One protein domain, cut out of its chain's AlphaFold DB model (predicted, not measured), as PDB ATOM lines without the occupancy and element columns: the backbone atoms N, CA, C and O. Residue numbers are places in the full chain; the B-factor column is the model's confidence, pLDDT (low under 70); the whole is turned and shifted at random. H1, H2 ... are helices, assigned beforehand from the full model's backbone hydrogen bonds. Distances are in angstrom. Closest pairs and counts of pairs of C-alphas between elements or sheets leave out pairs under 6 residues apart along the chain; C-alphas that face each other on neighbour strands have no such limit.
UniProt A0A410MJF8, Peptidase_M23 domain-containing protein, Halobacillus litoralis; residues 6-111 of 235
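This is residues 6 to 111 of the 235 residues of the protein "Peptidase_M23 domain-containing protein" of Halobacillus litoralis (UniProt A0A410MJF8). Short helix H2 lies in the middle, with H3 and H6 packed on it; the long helices H1 and H4 spread away on two sides, with H5 near H4. The 106 printed residues hold six named helices, H1 to H6, and no named strand: all helix, compact, radius of gyration of the C-alphas 14.4 A, spans 40 by 35 by 29 A.

H1, residues 17 to 34, touches the hub H2, residues 39 to 48, with residues 28 to 34 alone, at a steep tilt of 49 degrees; the closest C-alphas, of Ile 32 and Ala 42, are 5.1 A apart. H2 and H3, residues 51 to 57, form a hairpin, with the closest C-alphas, of Ser 45 and Phe 52, 5.5 A apart. H3 and H4, residues 65 to 82, form a hairpin and only just touch, with 3 pairs of C-alphas within 8 A, the closest Val 56 and Leu 67 at 6.9 A. H5, residues 90 to 95, is close to but not clearly touching H4, the closest C-alphas, of Ala 73 and Lys 95, 6.6 A apart. H6, residues 104 to 109, touches H2, the closest C-alphas, of Gln 44 and Val 105, 5.8 A apart. Every O i to N i+4 pair is within hydrogen-bond range in H1, H2, H3 and H6, but 12 of 14 in H4 and 0 of 2 in H5, which has 2 of 3 O i to N i+3 pairs.

H1 begins at C-alpha 17 (16.466, 19.870, -62.437) and is 25.9 A long; H4 is 25.7 A long; H6 ends at C-alpha 109 (19.691, 9.681, -37.703).

The C-alphas farthest apart, of Glu 18 and Pro 94, are 40.2 A apart. The printed part has no cut, and no link is long. Residues 6 to 7, 9 to 12, 83 to 85 and 110 to 111 have pLDDT under 70.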
ATOM      1  N   SER A   6      25.578  25.862 -54.719       64.38
ATOM      2  CA  SER A   6      27.016  25.985 -54.433       64.38
ATOM      3  C   SER A   6      27.869  26.285 -55.673       64.38
ATOM      4  O   SER A   6      28.942  26.873 -55.548       64.38
ATOM      5  N   LEU A   7      27.395  25.923 -56.871       68.31
ATOM      6  CA  LEU A   7      28.118  26.153 -58.124       68.31
ATOM      7  C   LEU A   7      28.181  27.638 -58.527       68.31
ATOM      8  O   LEU A   7      29.117  28.053 -59.204       68.31
ATOM      9  N   CYS A   8      27.187  28.434 -58.140       70.06
ATOM     10  CA  CYS A   8      26.962  29.777 -58.693       70.06
ATOM     11  C   CYS A   8      26.471  30.808 -57.668       70.06
ATOM     12  O   CYS A   8      26.313  31.981 -58.005       70.06
ATOM     13  N   GLY A   9      26.247  30.396 -56.419       68.56
ATOM     14  CA  GLY A   9      26.081  31.281 -55.269       68.56
ATOM     15  C   GLY A   9      24.785  32.087 -55.239       68.56
ATOM     16  O   GLY A   9      24.711  33.060 -54.492       68.56
ATOM     17  N   SER A  10      23.771  31.730 -56.030       69.69
ATOM     18  CA  SER A  10      22.491  32.446 -56.051       69.69
ATOM     19  C   SER A  10      21.298  31.518 -56.261       69.69
ATOM     20  O   SER A  10      21.393  30.493 -56.940       69.69
ATOM     21  N   VAL A  11      20.170  31.914 -55.664       66.31
ATOM     22  CA  VAL A  11      18.907  31.181 -55.749       66.31
ATOM     23  C   VAL A  11      18.376  31.193 -57.177       66.31
ATOM     24  O   VAL A  11      18.357  32.238 -57.824       66.31
ATOM     25  N   GLY A  12      17.926  30.033 -57.661       69.69
ATOM     26  CA  GLY A  12      17.349  29.896 -59.005       69.69
ATOM     27  C   GLY A  12      18.377  29.869 -60.138       69.69
ATOM     28  O   GLY A  12      18.020  30.030 -61.300       69.69
ATOM     29  N   CYS A  13      19.651  29.660 -59.813       74.81
ATOM     30  CA  CYS A  13      20.715  29.541 -60.803       74.81
ATOM     31  C   CYS A  13      20.596  28.295 -61.705       74.81
ATOM     32  O   CYS A  13      21.117  28.294 -62.818       74.81
ATOM     33  N   PHE A  14      19.914  27.244 -61.245       75.31
ATOM     34  CA  PHE A  14      19.623  26.072 -62.066       75.31
ATOM     35  C   PHE A  14      18.214  26.172 -62.639       75.31
ATOM     36  O   PHE A  14      17.235  26.249 -61.900       75.31
ATOM     37  N   ASP A  15      18.129  26.117 -63.958       82.31
ATOM     38  CA  ASP A  15      16.910  25.958 -64.747       82.31
ATOM     39  C   ASP A  15      16.675  24.495 -65.174       82.31
ATOM     40  O   ASP A  15      15.553  24.128 -65.522       82.31
ATOM     41  N   ASP A  16      17.707  23.646 -65.077       86.19
ATOM     42  CA  ASP A  16      17.644  22.198 -65.298       86.19
ATOM     43  C   ASP A  16      17.658  21.406 -63.966       86.19
ATOM     44  O   ASP A  16      18.684  21.362 -63.266       86.19
ATOM     45  N   PRO A  17      16.550  20.720 -63.622       85.75
ATOM     46  CA  PRO A  17      16.466  19.870 -62.437       85.75
ATOM     47  C   PRO A  17      17.505  18.740 -62.390       85.75
ATOM     48  O   PRO A  17      17.987  18.402 -61.309       85.75
ATOM     49  N   GLU A  18      17.879  18.144 -63.525       86.69
ATOM     50  CA  GLU A  18      18.824  17.020 -63.547       86.69
ATOM     51  C   GLU A  18      20.245  17.486 -63.207       86.69
ATOM     52  O   GLU A  18      20.970  16.816 -62.463       86.69
ATOM     53  N   LEU A  19      20.639  18.662 -63.704       85.12
ATOM     54  CA  LEU A  19      21.919  19.282 -63.359       85.12
ATOM     55  C   LEU A  19      21.971  19.699 -61.888       85.12
ATOM     56  O   LEU A  19      22.992  19.467 -61.239       85.12
ATOM     57  N   SER A  20      20.874  20.239 -61.349       83.19
ATOM     58  CA  SER A  20      20.764  20.584 -59.925       83.19
ATOM     59  C   SER A  20      20.986  19.356 -59.031       83.19
ATOM     60  O   SER A  20      21.821  19.393 -58.124       83.19
ATOM     61  N   ILE A  21      20.332  18.230 -59.346       83.69
ATOM     62  CA  ILE A  21      20.486  16.969 -58.602       83.69
ATOM     63  C   ILE A  21      21.927  16.455 -58.681       83.69
ATOM     64  O   ILE A  21      22.518  16.124 -57.652       83.69
ATOM     65  N   LYS A  22      22.520  16.399 -59.881       86.56
ATOM     66  CA  LYS A  22      23.904  15.924 -60.061       86.56
ATOM     67  C   LYS A  22      24.900  16.772 -59.277       86.56
ATOM     68  O   LYS A  22      25.823  16.225 -58.673       86.56
ATOM     69  N   GLN A  23      24.719  18.092 -59.292       85.44
ATOM     70  CA  GLN A  23      25.591  19.004 -58.565       85.44
ATOM     71  C   GLN A  23      25.457  18.819 -57.054       85.44
ATOM     72  O   GLN A  23      26.482  18.769 -56.377       85.44
ATOM     73  N   GLY A  24      24.232  18.660 -56.550       83.31
ATOM     74  CA  GLY A  24      24.014  18.362 -55.140       83.31
ATOM     75  C   GLY A  24      24.718  17.068 -54.718       83.31
ATOM     76  O   GLY A  24      25.640  17.081 -53.907       83.31
ATOM     77  N   VAL A  25      24.427  15.951 -55.393       85.94
ATOM     78  CA  VAL A  25      25.070  14.655 -55.094       85.94
ATOM     79  C   VAL A  25      26.602  14.761 -55.074       85.94
ATOM     80  O   VAL A  25      27.256  14.204 -54.189       85.94
ATOM     81  N   LYS A  26      27.190  15.508 -56.017       86.69
ATOM     82  CA  LYS A  26      28.636  15.758 -56.055       86.69
ATOM     83  C   LYS A  26      29.123  16.568 -54.850       86.69
ATOM     84  O   LYS A  26      30.163  16.229 -54.287       86.69
ATOM     85  N   TYR A  27      28.417  17.630 -54.470       84.81
ATOM     86  CA  TYR A  27      28.772  18.435 -53.303       84.81
ATOM     87  C   TYR A  27      28.707  17.601 -52.025       84.81
ATOM     88  O   TYR A  27      29.679  17.580 -51.269       84.81
ATOM     89  N   PHE A  28      27.617  16.857 -51.815       85.62
ATOM     90  CA  PHE A  28      27.467  16.016 -50.631       85.62
ATOM     91  C   PHE A  28      28.560  14.944 -50.536       85.62
ATOM     92  O   PHE A  28      29.121  14.739 -49.461       85.62
ATOM     93  N   SER A  29      28.948  14.332 -51.661       88.06
ATOM     94  CA  SER A  29      30.100  13.419 -51.710       88.06
ATOM     95  C   SER A  29      31.385  14.090 -51.209       88.06
ATOM     96  O   SER A  29      32.099  13.515 -50.394       88.06
ATOM     97  N   GLY A  30      31.659  15.325 -51.638       88.81
ATOM     98  CA  GLY A  30      32.831  16.077 -51.179       88.81
ATOM     99  C   GLY A  30      32.765  16.465 -49.697       88.81
ATOM    100  O   GLY A  30      33.791  16.497 -49.021       88.81
ATOM    101  N   VAL A  31      31.568  16.732 -49.166       90.00
ATOM    102  CA  VAL A  31      31.353  16.966 -47.727       90.00
ATOM    103  C   VAL A  31      31.673  15.714 -46.909       90.00
ATOM    104  O   VAL A  31      32.356  15.825 -45.895       90.00
ATOM    105  N   ILE A  32      31.234  14.535 -47.361       90.06
ATOM    106  CA  ILE A  32      31.534  13.255 -46.701       90.06
ATOM    107  C   ILE A  32      33.043  12.997 -46.673       90.06
ATOM    108  O   ILE A  32      33.579  12.650 -45.624       90.06
ATOM    109  N   GLU A  33      33.735  13.200 -47.797       91.50
ATOM    110  CA  GLU A  33      35.192  13.028 -47.874       91.50
ATOM    111  C   GLU A  33      35.930  13.967 -46.909       91.50
ATOM    112  O   GLU A  33      36.841  13.540 -46.204       91.50
ATOM    113  N   ARG A  34      35.516  15.237 -46.832       92.69
ATOM    114  CA  ARG A  34      36.131  16.235 -45.939       92.69
ATOM    115  C   ARG A  34      35.852  15.997 -44.459       92.69
ATOM    116  O   ARG A  34      36.638  16.445 -43.633       92.69
ATOM    117  N   ALA A  35      34.743  15.345 -44.127       92.31
ATOM    118  CA  ALA A  35      34.403  15.001 -42.752       92.31
ATOM    119  C   ALA A  35      35.199  13.795 -42.214       92.31
ATOM    120  O   ALA A  35      35.036  13.449 -41.049       92.31
ATOM    121  N   ASP A  36      36.033  13.153 -43.045       90.31
ATOM    122  CA  ASP A  36      36.982  12.092 -42.667       90.31
ATOM    123  C   ASP A  36      36.372  10.973 -41.798       90.31
ATOM    124  O   ASP A  36      36.901  10.560 -40.769       90.31
ATOM    125  N   GLY A  37      35.196  10.486 -42.203       86.19
ATOM    126  CA  GLY A  37      34.489   9.403 -41.508       86.19
ATOM    127  C   GLY A  37      33.593   9.843 -40.343       86.19
ATOM    128  O   GLY A  37      32.845   9.010 -39.823       86.19
ATOM    129  N   ASP A  38      33.576  11.125 -39.968       91.50
ATOM    130  CA  ASP A  38      32.563  11.671 -39.059       91.50
ATOM    131  C   ASP A  38      31.247  11.924 -39.816       91.50
ATOM    132  O   ASP A  38      30.974  12.994 -40.368       91.50
ATOM    133  N   ASN A  39      30.391  10.902 -39.829       90.56
ATOM    134  CA  ASN A  39      29.092  10.960 -40.498       90.56
ATOM    135  C   ASN A  39      28.174  12.059 -39.934       90.56
ATOM    136  O   ASN A  39      27.362  12.612 -40.676       90.56
ATOM    137  N   LYS A  40      28.281  12.391 -38.639       93.31
ATOM    138  CA  LYS A  40      27.455  13.446 -38.030       93.31
ATOM    139  C   LYS A  40      27.927  14.818 -38.494       93.31
ATOM    140  O   LYS A  40      27.100  15.651 -38.867       93.31
ATOM    141  N   LEU A  41      29.242  15.020 -38.567       94.81
ATOM    142  CA  LEU A  41      29.830  16.227 -39.139       94.81
ATOM    143  C   LEU A  41      29.436  16.403 -40.606       94.81
ATOM    144  O   LEU A  41      29.036  17.502 -40.992       94.81
ATOM    145  N   ALA A  42      29.489  15.337 -41.408       93.38
ATOM    146  CA  ALA A  42      29.070  15.375 -42.810       93.38
ATOM    147  C   ALA A  42      27.594  15.783 -42.955       93.38
ATOM    148  O   ALA A  42      27.267  16.677 -43.736       93.38
ATOM    149  N   LEU A  43      26.704  15.174 -42.164       92.56
ATOM    150  CA  LEU A  43      25.274  15.487 -42.171       92.56
ATOM    151  C   LEU A  43      25.000  16.937 -41.760       92.56
ATOM    152  O   LEU A  43      24.290  17.649 -42.467       92.56
ATOM    153  N   GLN A  44      25.578  17.413 -40.655       95.12
ATOM    154  CA  GLN A  44      25.362  18.798 -40.232       95.12
ATOM    155  C   GLN A  44      25.986  19.798 -41.219       95.12
ATOM    156  O   GLN A  44      25.417  20.857 -41.479       95.12
ATOM    157  N   SER A  45      27.122  19.459 -41.829       93.56
ATOM    158  CA  SER A  45      27.774  20.299 -42.842       93.56
ATOM    159  C   SER A  45      27.000  20.354 -44.153       93.56
ATOM    160  O   SER A  45      27.071  21.354 -44.858       93.56
ATOM    161  N   TYR A  46      26.209  19.334 -44.476       89.38
ATOM    162  CA  TYR A  46      25.250  19.416 -45.574       89.38
ATOM    163  C   TYR A  46      24.146  20.448 -45.288       89.38
ATOM    164  O   TYR A  46      23.734  21.185 -46.183       89.38
ATOM    165  N   ASN A  47      23.704  20.563 -44.029       91.31
ATOM    166  CA  ASN A  47      22.724  21.569 -43.605       91.31
ATOM    167  C   ASN A  47      23.301  22.997 -43.602       91.31
ATOM    168  O   ASN A  47      22.702  23.921 -44.157       91.31
ATOM    169  N   PHE A  48      24.469  23.180 -42.984       91.31
ATOM    170  CA  PHE A  48      25.085  24.495 -42.775       91.31
ATOM    171  C   PHE A  48      25.987  24.968 -43.917       91.31
ATOM    172  O   PHE A  48      26.262  26.168 -44.025       91.31
ATOM    173  N   GLY A  49      26.411  24.053 -44.784       88.81
ATOM    174  CA  GLY A  49      27.470  24.244 -45.765       88.81
ATOM    175  C   GLY A  49      28.840  23.801 -45.232       88.81
ATOM    176  O   GLY A  49      29.104  23.780 -44.029       88.81
ATOM    177  N   GLY A  50      29.753  23.495 -46.155       86.69
ATOM    178  CA  GLY A  50      31.066  22.919 -45.854       86.69
ATOM    179  C   GLY A  50      32.019  23.780 -45.015       86.69
ATOM    180  O   GLY A  50      33.048  23.263 -44.601       86.69
ATOM    181  N   GLY A  51      31.706  25.054 -44.750       90.94
ATOM    182  CA  GLY A  51      32.476  25.882 -43.809       90.94
ATOM    183  C   GLY A  51      32.311  25.450 -42.346       90.94
ATOM    184  O   GLY A  51      33.142  25.789 -41.509       90.94
ATOM    185  N   PHE A  52      31.267  24.675 -42.034       95.38
ATOM    186  CA  PHE A  52      31.097  24.094 -40.703       95.38
ATOM    187  C   PHE A  52      32.159  23.028 -40.390       95.38
ATOM    188  O   PHE A  52      32.604  22.935 -39.251       95.38
ATOM    189  N   ILE A  53      32.633  22.285 -41.399       94.75
ATOM    190  CA  ILE A  53      33.719  21.305 -41.239       94.75
ATOM    191  C   ILE A  53      34.971  21.989 -40.689       94.75
ATOM    192  O   ILE A  53      35.522  21.557 -39.681       94.75
ATOM    193  N   ASP A  54      35.382  23.091 -41.321       94.44
ATOM    194  CA  ASP A  54      36.584  23.829 -40.920       94.44
ATOM    195  C   ASP A  54      36.429  24.381 -39.494       94.44
ATOM    196  O   ASP A  54      37.318  24.223 -38.659       94.44
ATOM    197  N   TYR A  55      35.249  24.927 -39.180       95.88
ATOM    198  CA  TYR A  55      34.923  25.427 -37.843       95.88
ATOM    199  C   TYR A  55      35.072  24.362 -36.745       95.88
ATOM    200  O   TYR A  55      35.560  24.673 -35.653       95.88
ATOM    201  N   VAL A  56      34.646  23.126 -37.022       95.88
ATOM    202  CA  VAL A  56      34.716  21.997 -36.085       95.88
ATOM    203  C   VAL A  56      36.148  21.479 -35.945       95.88
ATOM    204  O   VAL A  56      36.611  21.271 -34.819       95.88
ATOM    205  N   ILE A  57      36.869  21.319 -37.061       92.44
ATOM    206  CA  ILE A  57      38.258  20.831 -37.070       92.44
ATOM    207  C   ILE A  57      39.181  21.762 -36.279       92.44
ATOM    208  O   ILE A  57      40.037  21.290 -35.535       92.44
ATOM    209  N   GLU A  58      38.990  23.078 -36.383       93.69
ATOM    210  CA  GLU A  58      39.796  24.068 -35.658       93.69
ATOM    211  C   GLU A  58      39.570  24.076 -34.135       93.69
ATOM    212  O   GLU A  58      40.387  24.644 -33.408       93.69
ATOM    213  N   ARG A  59      38.475  23.479 -33.640       92.44
ATOM    214  CA  ARG A  59      38.073  23.534 -32.220       92.44
ATOM    215  C   ARG A  59      38.210  22.196 -31.510       92.44
ATOM    216  O   ARG A  59      39.031  22.070 -30.606       92.44
ATOM    217  N   GLU A  60      37.397  21.218 -31.901       82.69
ATOM    218  CA  GLU A  60      37.284  19.928 -31.199       82.69
ATOM    219  C   GLU A  60      37.715  18.739 -32.065       82.69
ATOM    220  O   GLU A  60      37.954  17.654 -31.539       82.69
ATOM    221  N   GLY A  61      37.813  18.915 -33.387       85.69
ATOM    222  CA  GLY A  61      38.186  17.846 -34.317       85.69
ATOM    223  C   GLY A  61      37.073  16.838 -34.629       85.69
ATOM    224  O   GLY A  61      37.281  15.972 -35.471       85.69
ATOM    225  N   SER A  62      35.904  16.938 -33.986       91.44
ATOM    226  CA  SER A  62      34.743  16.067 -34.228       91.44
ATOM    227  C   SER A  62      33.428  16.785 -33.930       91.44
ATOM    228  O   SER A  62      33.412  17.794 -33.224       91.44
ATOM    229  N   TYR A  63      32.322  16.295 -34.490       94.56
ATOM    230  CA  TYR A  63      31.006  16.906 -34.323       94.56
ATOM    231  C   TYR A  63      30.502  16.880 -32.871       94.56
ATOM    232  O   TYR A  63      30.448  15.829 -32.229       94.56
ATOM    233  N   SER A  64      29.964  18.018 -32.428       94.62
ATOM    234  CA  SER A  64      29.090  18.124 -31.259       94.62
ATOM    235  C   SER A  64      27.903  19.051 -31.550       94.62
ATOM    236  O   SER A  64      27.975  19.959 -32.384       94.62
ATOM    237  N   GLN A  65      26.777  18.821 -30.868       93.31
ATOM    238  CA  GLN A  65      25.584  19.664 -31.011       93.31
ATOM    239  C   GLN A  65      25.823  21.089 -30.489       93.31
ATOM    240  O   GLN A  65      25.242  22.039 -31.005       93.31
ATOM    241  N   GLU A  66      26.708  21.251 -29.505       95.25
ATOM    242  CA  GLU A  66      27.112  22.562 -28.994       95.25
ATOM    243  C   GLU A  66      27.830  23.380 -30.075       95.25
ATOM    244  O   GLU A  66      27.406  24.497 -30.364       95.25
ATOM    245  N   LEU A  67      28.793  22.786 -30.794       96.38
ATOM    246  CA  LEU A  67      29.441  23.445 -31.934       96.38
ATOM    247  C   LEU A  67      28.450  23.812 -33.045       96.38
ATOM    248  O   LEU A  67      28.606  24.852 -33.686       96.38
ATOM    249  N   ALA A  68      27.429  22.984 -33.284       96.62
ATOM    250  CA  ALA A  68      26.388  23.288 -34.264       96.62
ATOM    251  C   ALA A  68      25.548  24.512 -33.851       96.62
ATOM    252  O   ALA A  68      25.264  25.377 -34.683       96.62
ATOM    253  N   ILE A  69      25.186  24.607 -32.570       96.00
ATOM    254  CA  ILE A  69      24.470  25.756 -31.998       96.00
ATOM    255  C   ILE A  69      25.330  27.021 -32.089       96.00
ATOM    256  O   ILE A  69      24.845  28.049 -32.565       96.00
ATOM    257  N   ASP A  70      26.603  26.944 -31.705       96.75
ATOM    258  CA  ASP A  70      27.519  28.090 -31.715       96.75
ATOM    259  C   ASP A  70      27.786  28.600 -33.133       96.75
ATOM    260  O   ASP A  70      27.743  29.807 -33.394       96.75
ATOM    261  N   PHE A  71      28.007  27.689 -34.086       96.31
ATOM    262  CA  PHE A  71      28.164  28.054 -35.492       96.31
ATOM    263  C   PHE A  71      26.898  28.703 -36.054       96.31
ATOM    264  O   PHE A  71      26.979  29.694 -36.785       96.31
ATOM    265  N   SER A  72      25.727  28.166 -35.700       95.19
ATOM    266  CA  SER A  72      24.440  28.726 -36.106       95.19
ATOM    267  C   SER A  72      24.255  30.147 -35.573       95.19
ATOM    268  O   SER A  72      23.880  31.039 -36.335       95.19
ATOM    269  N   ALA A  73      24.587  30.393 -34.303       95.00
ATOM    270  CA  ALA A  73      24.513  31.720 -33.700       95.00
ATOM    271  C   ALA A  73      25.457  32.719 -34.385       95.00
ATOM    272  O   ALA A  73      25.027  33.802 -34.786       95.00
ATOM    273  N   MET A  74      26.713  32.320 -34.614       94.88
ATOM    274  CA  MET A  74      27.711  33.131 -35.321       94.88
ATOM    275  C   MET A  74      27.234  33.510 -36.733       94.88
ATOM    276  O   MET A  74      27.290  34.674 -37.127       94.88
ATOM    277  N   LYS A  75      26.714  32.544 -37.502       93.00
ATOM    278  CA  LYS A  75      26.220  32.801 -38.864       93.00
ATOM    279  C   LYS A  75      24.941  33.622 -38.889       93.00
ATOM    280  O   LYS A  75      24.757  34.437 -39.794       93.00
ATOM    281  N   TYR A  76      24.063  33.426 -37.912       90.81
ATOM    282  CA  TYR A  76      22.868  34.241 -37.784       90.81
ATOM    283  C   TYR A  76      23.226  35.701 -37.504       90.81
ATOM    284  O   TYR A  76      22.672  36.580 -38.154       90.81
ATOM    285  N   GLU A  77      24.191  35.978 -36.623       89.75
ATOM    286  CA  GLU A  77      24.677  37.341 -36.380       89.75
ATOM    287  C   GLU A  77      25.206  37.988 -37.670       89.75
ATOM    288  O   GLU A  77      24.738  39.068 -38.044       89.75
ATOM    289  N   GLU A  78      26.079  37.286 -38.407       87.75
ATOM    290  CA  GLU A  78      26.635  37.747 -39.690       87.75
ATOM    291  C   GLU A  78      25.547  38.115 -40.713       87.75
ATOM    292  O   GLU A  78      25.710  39.070 -41.469       87.75
ATOM    293  N   LEU A  79      24.436  37.372 -40.752       83.38
ATOM    294  CA  LEU A  79      23.442  37.438 -41.831       83.38
ATOM    295  C   LEU A  79      22.100  38.061 -41.410       83.38
ATOM    296  O   LEU A  79      21.245  38.314 -42.264       83.38
ATOM    297  N   SER A  80      21.914  38.355 -40.123       73.81
ATOM    298  CA  SER A  80      20.669  38.872 -39.524       73.81
ATOM    299  C   SER A  80      20.149  40.145 -40.201       73.81
ATOM    300  O   SER A  80      18.943  40.332 -40.351       73.81
ATOM    301  N   HIS A  81      21.054  40.991 -40.697       71.00
ATOM    302  CA  HIS A  81      20.742  42.250 -41.375       71.00
ATOM    303  C   HIS A  81      20.111  42.082 -42.772       71.00
ATOM    304  O   HIS A  81      19.629  43.057 -43.346       71.00
ATOM    305  N   THR A  82      20.100  40.867 -43.329       74.81
ATOM    306  CA  THR A  82      19.542  40.593 -44.667       74.81
ATOM    307  C   THR A  82      18.020  40.423 -44.674       74.81
ATOM    308  O   THR A  82      17.416  40.465 -45.741       74.81
ATOM    309  N   GLY A  83      17.395  40.216 -43.507       67.75
ATOM    310  CA  GLY A  83      15.944  40.019 -43.377       67.75
ATOM    311  C   GLY A  83      15.412  38.672 -43.888       67.75
ATOM    312  O   GLY A  83      14.203  38.465 -43.884       67.75
ATOM    313  N   ASN A  84      16.288  37.750 -44.300       66.56
ATOM    314  CA  ASN A  84      15.913  36.499 -44.971       66.56
ATOM    315  C   ASN A  84      15.902  35.258 -44.058       66.56
ATOM    316  O   ASN A  84      15.888  34.135 -44.560       66.56
ATOM    317  N   TYR A  85      15.925  35.429 -42.732       68.06
ATOM    318  CA  TYR A  85      16.053  34.312 -41.793       68.06
ATOM    319  C   TYR A  85      14.886  34.256 -40.812       68.06
ATOM    320  O   TYR A  85      14.560  35.236 -40.148       68.06
ATOM    321  N   SER A  86      14.285  33.073 -40.702       74.12
ATOM    322  CA  SER A  86      13.282  32.729 -39.696       74.12
ATOM    323  C   SER A  86      13.812  31.594 -38.828       74.12
ATOM    324  O   SER A  86      14.264  30.581 -39.363       74.12
ATOM    325  N   CYS A  87      13.734  31.741 -37.505       83.12
ATOM    326  CA  CYS A  87      14.173  30.694 -36.587       83.12
ATOM    327  C   CYS A  87      13.225  29.490 -36.661       83.12
ATOM    328  O   CYS A  87      12.037  29.630 -36.369       83.12
ATOM    329  N   ILE A  88      13.746  28.325 -37.060       86.12
ATOM    330  CA  ILE A  88      12.969  27.080 -37.192       86.12
ATOM    331  C   ILE A  88      12.498  26.588 -35.817       86.12
ATOM    332  O   ILE A  88      11.362  26.143 -35.680       86.12
ATOM    333  N   HIS A  89      13.365  26.727 -34.810       85.81
ATOM    334  CA  HIS A  89      13.170  26.242 -33.443       85.81
ATOM    335  C   HIS A  89      13.069  27.435 -32.484       85.81
ATOM    336  O   HIS A  89      14.096  28.043 -32.166       85.81
ATOM    337  N   PRO A  90      11.858  27.838 -32.049       87.38
ATOM    338  CA  PRO A  90      11.665  29.002 -31.181       87.38
ATOM    339  C   PRO A  90      12.484  28.955 -29.883       87.38
ATOM    340  O   PRO A  90      12.923  29.988 -29.382       87.38
ATOM    341  N   GLU A  91      12.743  27.764 -29.353       87.19
ATOM    342  CA  GLU A  91      13.581  27.517 -28.180       87.19
ATOM    343  C   GLU A  91      15.061  27.878 -28.387       87.19
ATOM    344  O   GLU A  91      15.785  28.054 -27.408       87.19
ATOM    345  N   MET A  92      15.514  28.032 -29.636       91.12
ATOM    346  CA  MET A  92      16.874  28.466 -29.972       91.12
ATOM    347  C   MET A  92      17.010  29.989 -30.086       91.12
ATOM    348  O   MET A  92      18.134  30.494 -30.119       91.12
ATOM    349  N   LEU A  93      15.900  30.744 -30.056       88.56
ATOM    350  CA  LEU A  93      15.917  32.214 -30.072       88.56
ATOM    351  C   LEU A  93      16.795  32.832 -28.968       88.56
ATOM    352  O   LEU A  93      17.555  33.744 -29.290       88.56
ATOM    353  N   PRO A  94      16.783  32.359 -27.701       92.56
ATOM    354  CA  PRO A  94      17.643  32.918 -26.654       92.56
ATOM    355  C   PRO A  94      19.143  32.749 -26.927       92.56
ATOM    356  O   PRO A  94      19.948  33.499 -26.379       92.56
ATOM    357  N   LYS A  95      19.518  31.766 -27.756       91.94
ATOM    358  CA  LYS A  95      20.901  31.504 -28.177       91.94
ATOM    359  C   LYS A  95      21.239  32.128 -29.531       91.94
ATOM    360  O   LYS A  95      22.370  31.992 -29.978       91.94
ATOM    361  N   TRP A  96      20.273  32.768 -30.193       91.12
ATOM    362  CA  TRP A  96      20.408  33.306 -31.551       91.12
ATOM    363  C   TRP A  96      20.797  32.260 -32.611       91.12
ATOM    364  O   TRP A  96      21.197  32.616 -33.715       91.12
ATOM    365  N   ALA A  97      20.639  30.969 -32.308       93.56
ATOM    366  CA  ALA A  97      21.036  29.856 -33.166       93.56
ATOM    367  C   ALA A  97      19.953  29.552 -34.215       93.56
ATOM    368  O   ALA A  97      19.260  28.536 -34.163       93.56
ATOM    369  N   CYS A  98      19.770  30.498 -35.138       91.00
ATOM    370  CA  CYS A  98      18.682  30.502 -36.119       91.00
ATOM    371  C   CYS A  98      19.173  30.416 -37.578       91.00
ATOM    372  O   CYS A  98      18.398  30.643 -38.509       91.00
ATOM    373  N   TYR A  99      20.453  30.104 -37.800       91.19
ATOM    374  CA  TYR A  99      20.987  29.760 -39.118       91.19
ATOM    375  C   TYR A  99      20.909  28.243 -39.326       91.19
ATOM    376  O   TYR A  99      21.547  27.489 -38.594       91.19
ATOM    377  N   GLY A 100      20.141  27.805 -40.328       89.19
ATOM    378  CA  GLY A 100      19.909  26.384 -40.612       89.19
ATOM    379  C   GLY A 100      19.152  25.650 -39.495       89.19
ATOM    380  O   GLY A 100      18.485  26.272 -38.671       89.19
ATOM    381  N   ASP A 101      19.236  24.318 -39.490       92.50
ATOM    382  CA  ASP A 101      18.617  23.450 -38.480       92.50
ATOM    383  C   ASP A 101      19.703  22.813 -37.601       92.50
ATOM    384  O   ASP A 101      20.414  21.906 -38.033       92.50
ATOM    385  N   VAL A 102      19.827  23.277 -36.354       94.06
ATOM    386  CA  VAL A 102      20.795  22.751 -35.369       94.06
ATOM    387  C   VAL A 102      20.504  21.307 -34.939       94.06
ATOM    388  O   VAL A 102      21.379  20.651 -34.377       94.06
ATOM    389  N   PHE A 103      19.303  20.793 -35.218       92.06
ATOM    390  CA  PHE A 103      18.885  19.423 -34.913       92.06
ATOM    391  C   PHE A 103      18.926  18.509 -36.146       92.06
ATOM    392  O   PHE A 103      18.387  17.404 -36.113       92.06
ATOM    393  N   TYR A 104      19.566  18.933 -37.242       92.44
ATOM    394  CA  TYR A 104      19.539  18.201 -38.510       92.44
ATOM    395  C   TYR A 104      20.085  16.771 -38.392       92.44
ATOM    396  O   TYR A 104      19.474  15.838 -38.911       92.44
ATOM    397  N   VAL A 105      21.193  16.573 -37.670       88.88
ATOM    398  CA  VAL A 105      21.752  15.232 -37.424       88.88
ATOM    399  C   VAL A 105      20.747  14.327 -36.714       88.88
ATOM    400  O   VAL A 105      20.510  13.220 -37.186       88.88
ATOM    401  N   ASP A 106      20.117  14.797 -35.636       84.19
ATOM    402  CA  ASP A 106      19.127  14.014 -34.885       84.19
ATOM    403  C   ASP A 106      17.889  13.732 -35.752       84.19
ATOM    404  O   ASP A 106      17.384  12.607 -35.810       84.19
ATOM    405  N   ASN A 107      17.453  14.731 -36.525       84.69
ATOM    406  CA  ASN A 107      16.349  14.620 -37.471       84.69
ATOM    407  C   ASN A 107      16.611  13.603 -38.588       84.69
ATOM    408  O   ASN A 107      15.651  13.010 -39.076       84.69
ATOM    409  N   VAL A 108      17.866  13.385 -38.994       83.44
ATOM    410  CA  VAL A 108      18.241  12.389 -40.012       83.44
ATOM    411  C   VAL A 108      18.515  11.019 -39.387       83.44
ATOM    412  O   VAL A 108      18.019  10.005 -39.878       83.44
ATOM    413  N   LEU A 109      19.282  10.953 -38.301       78.00
ATOM    414  CA  LEU A 109      19.691   9.681 -37.703       78.00
ATOM    415  C   LEU A 109      18.561   8.969 -36.962       78.00
ATOM    416  O   LEU A 109      18.581   7.739 -36.896       78.00
ATOM    417  N   ARG A 110      17.503   9.681 -36.550       69.44
ATOM    418  CA  ARG A 110      16.262   9.043 -36.071       69.44
ATOM    419  C   ARG A 110      15.646   8.067 -37.084       69.44
ATOM    420  O   ARG A 110      14.798   7.272 -36.697       69.44
ATOM    421  N   TYR A 111      16.040   8.141 -38.363       62.12
ATOM    422  CA  TYR A 111      15.617   7.208 -39.410       62.12
ATOM    423  C   TYR A 111      16.530   5.977 -39.580       62.12
ATOM    424  O   TYR A 111      16.198   5.081 -40.355       62.12
TER     425      TYR A 111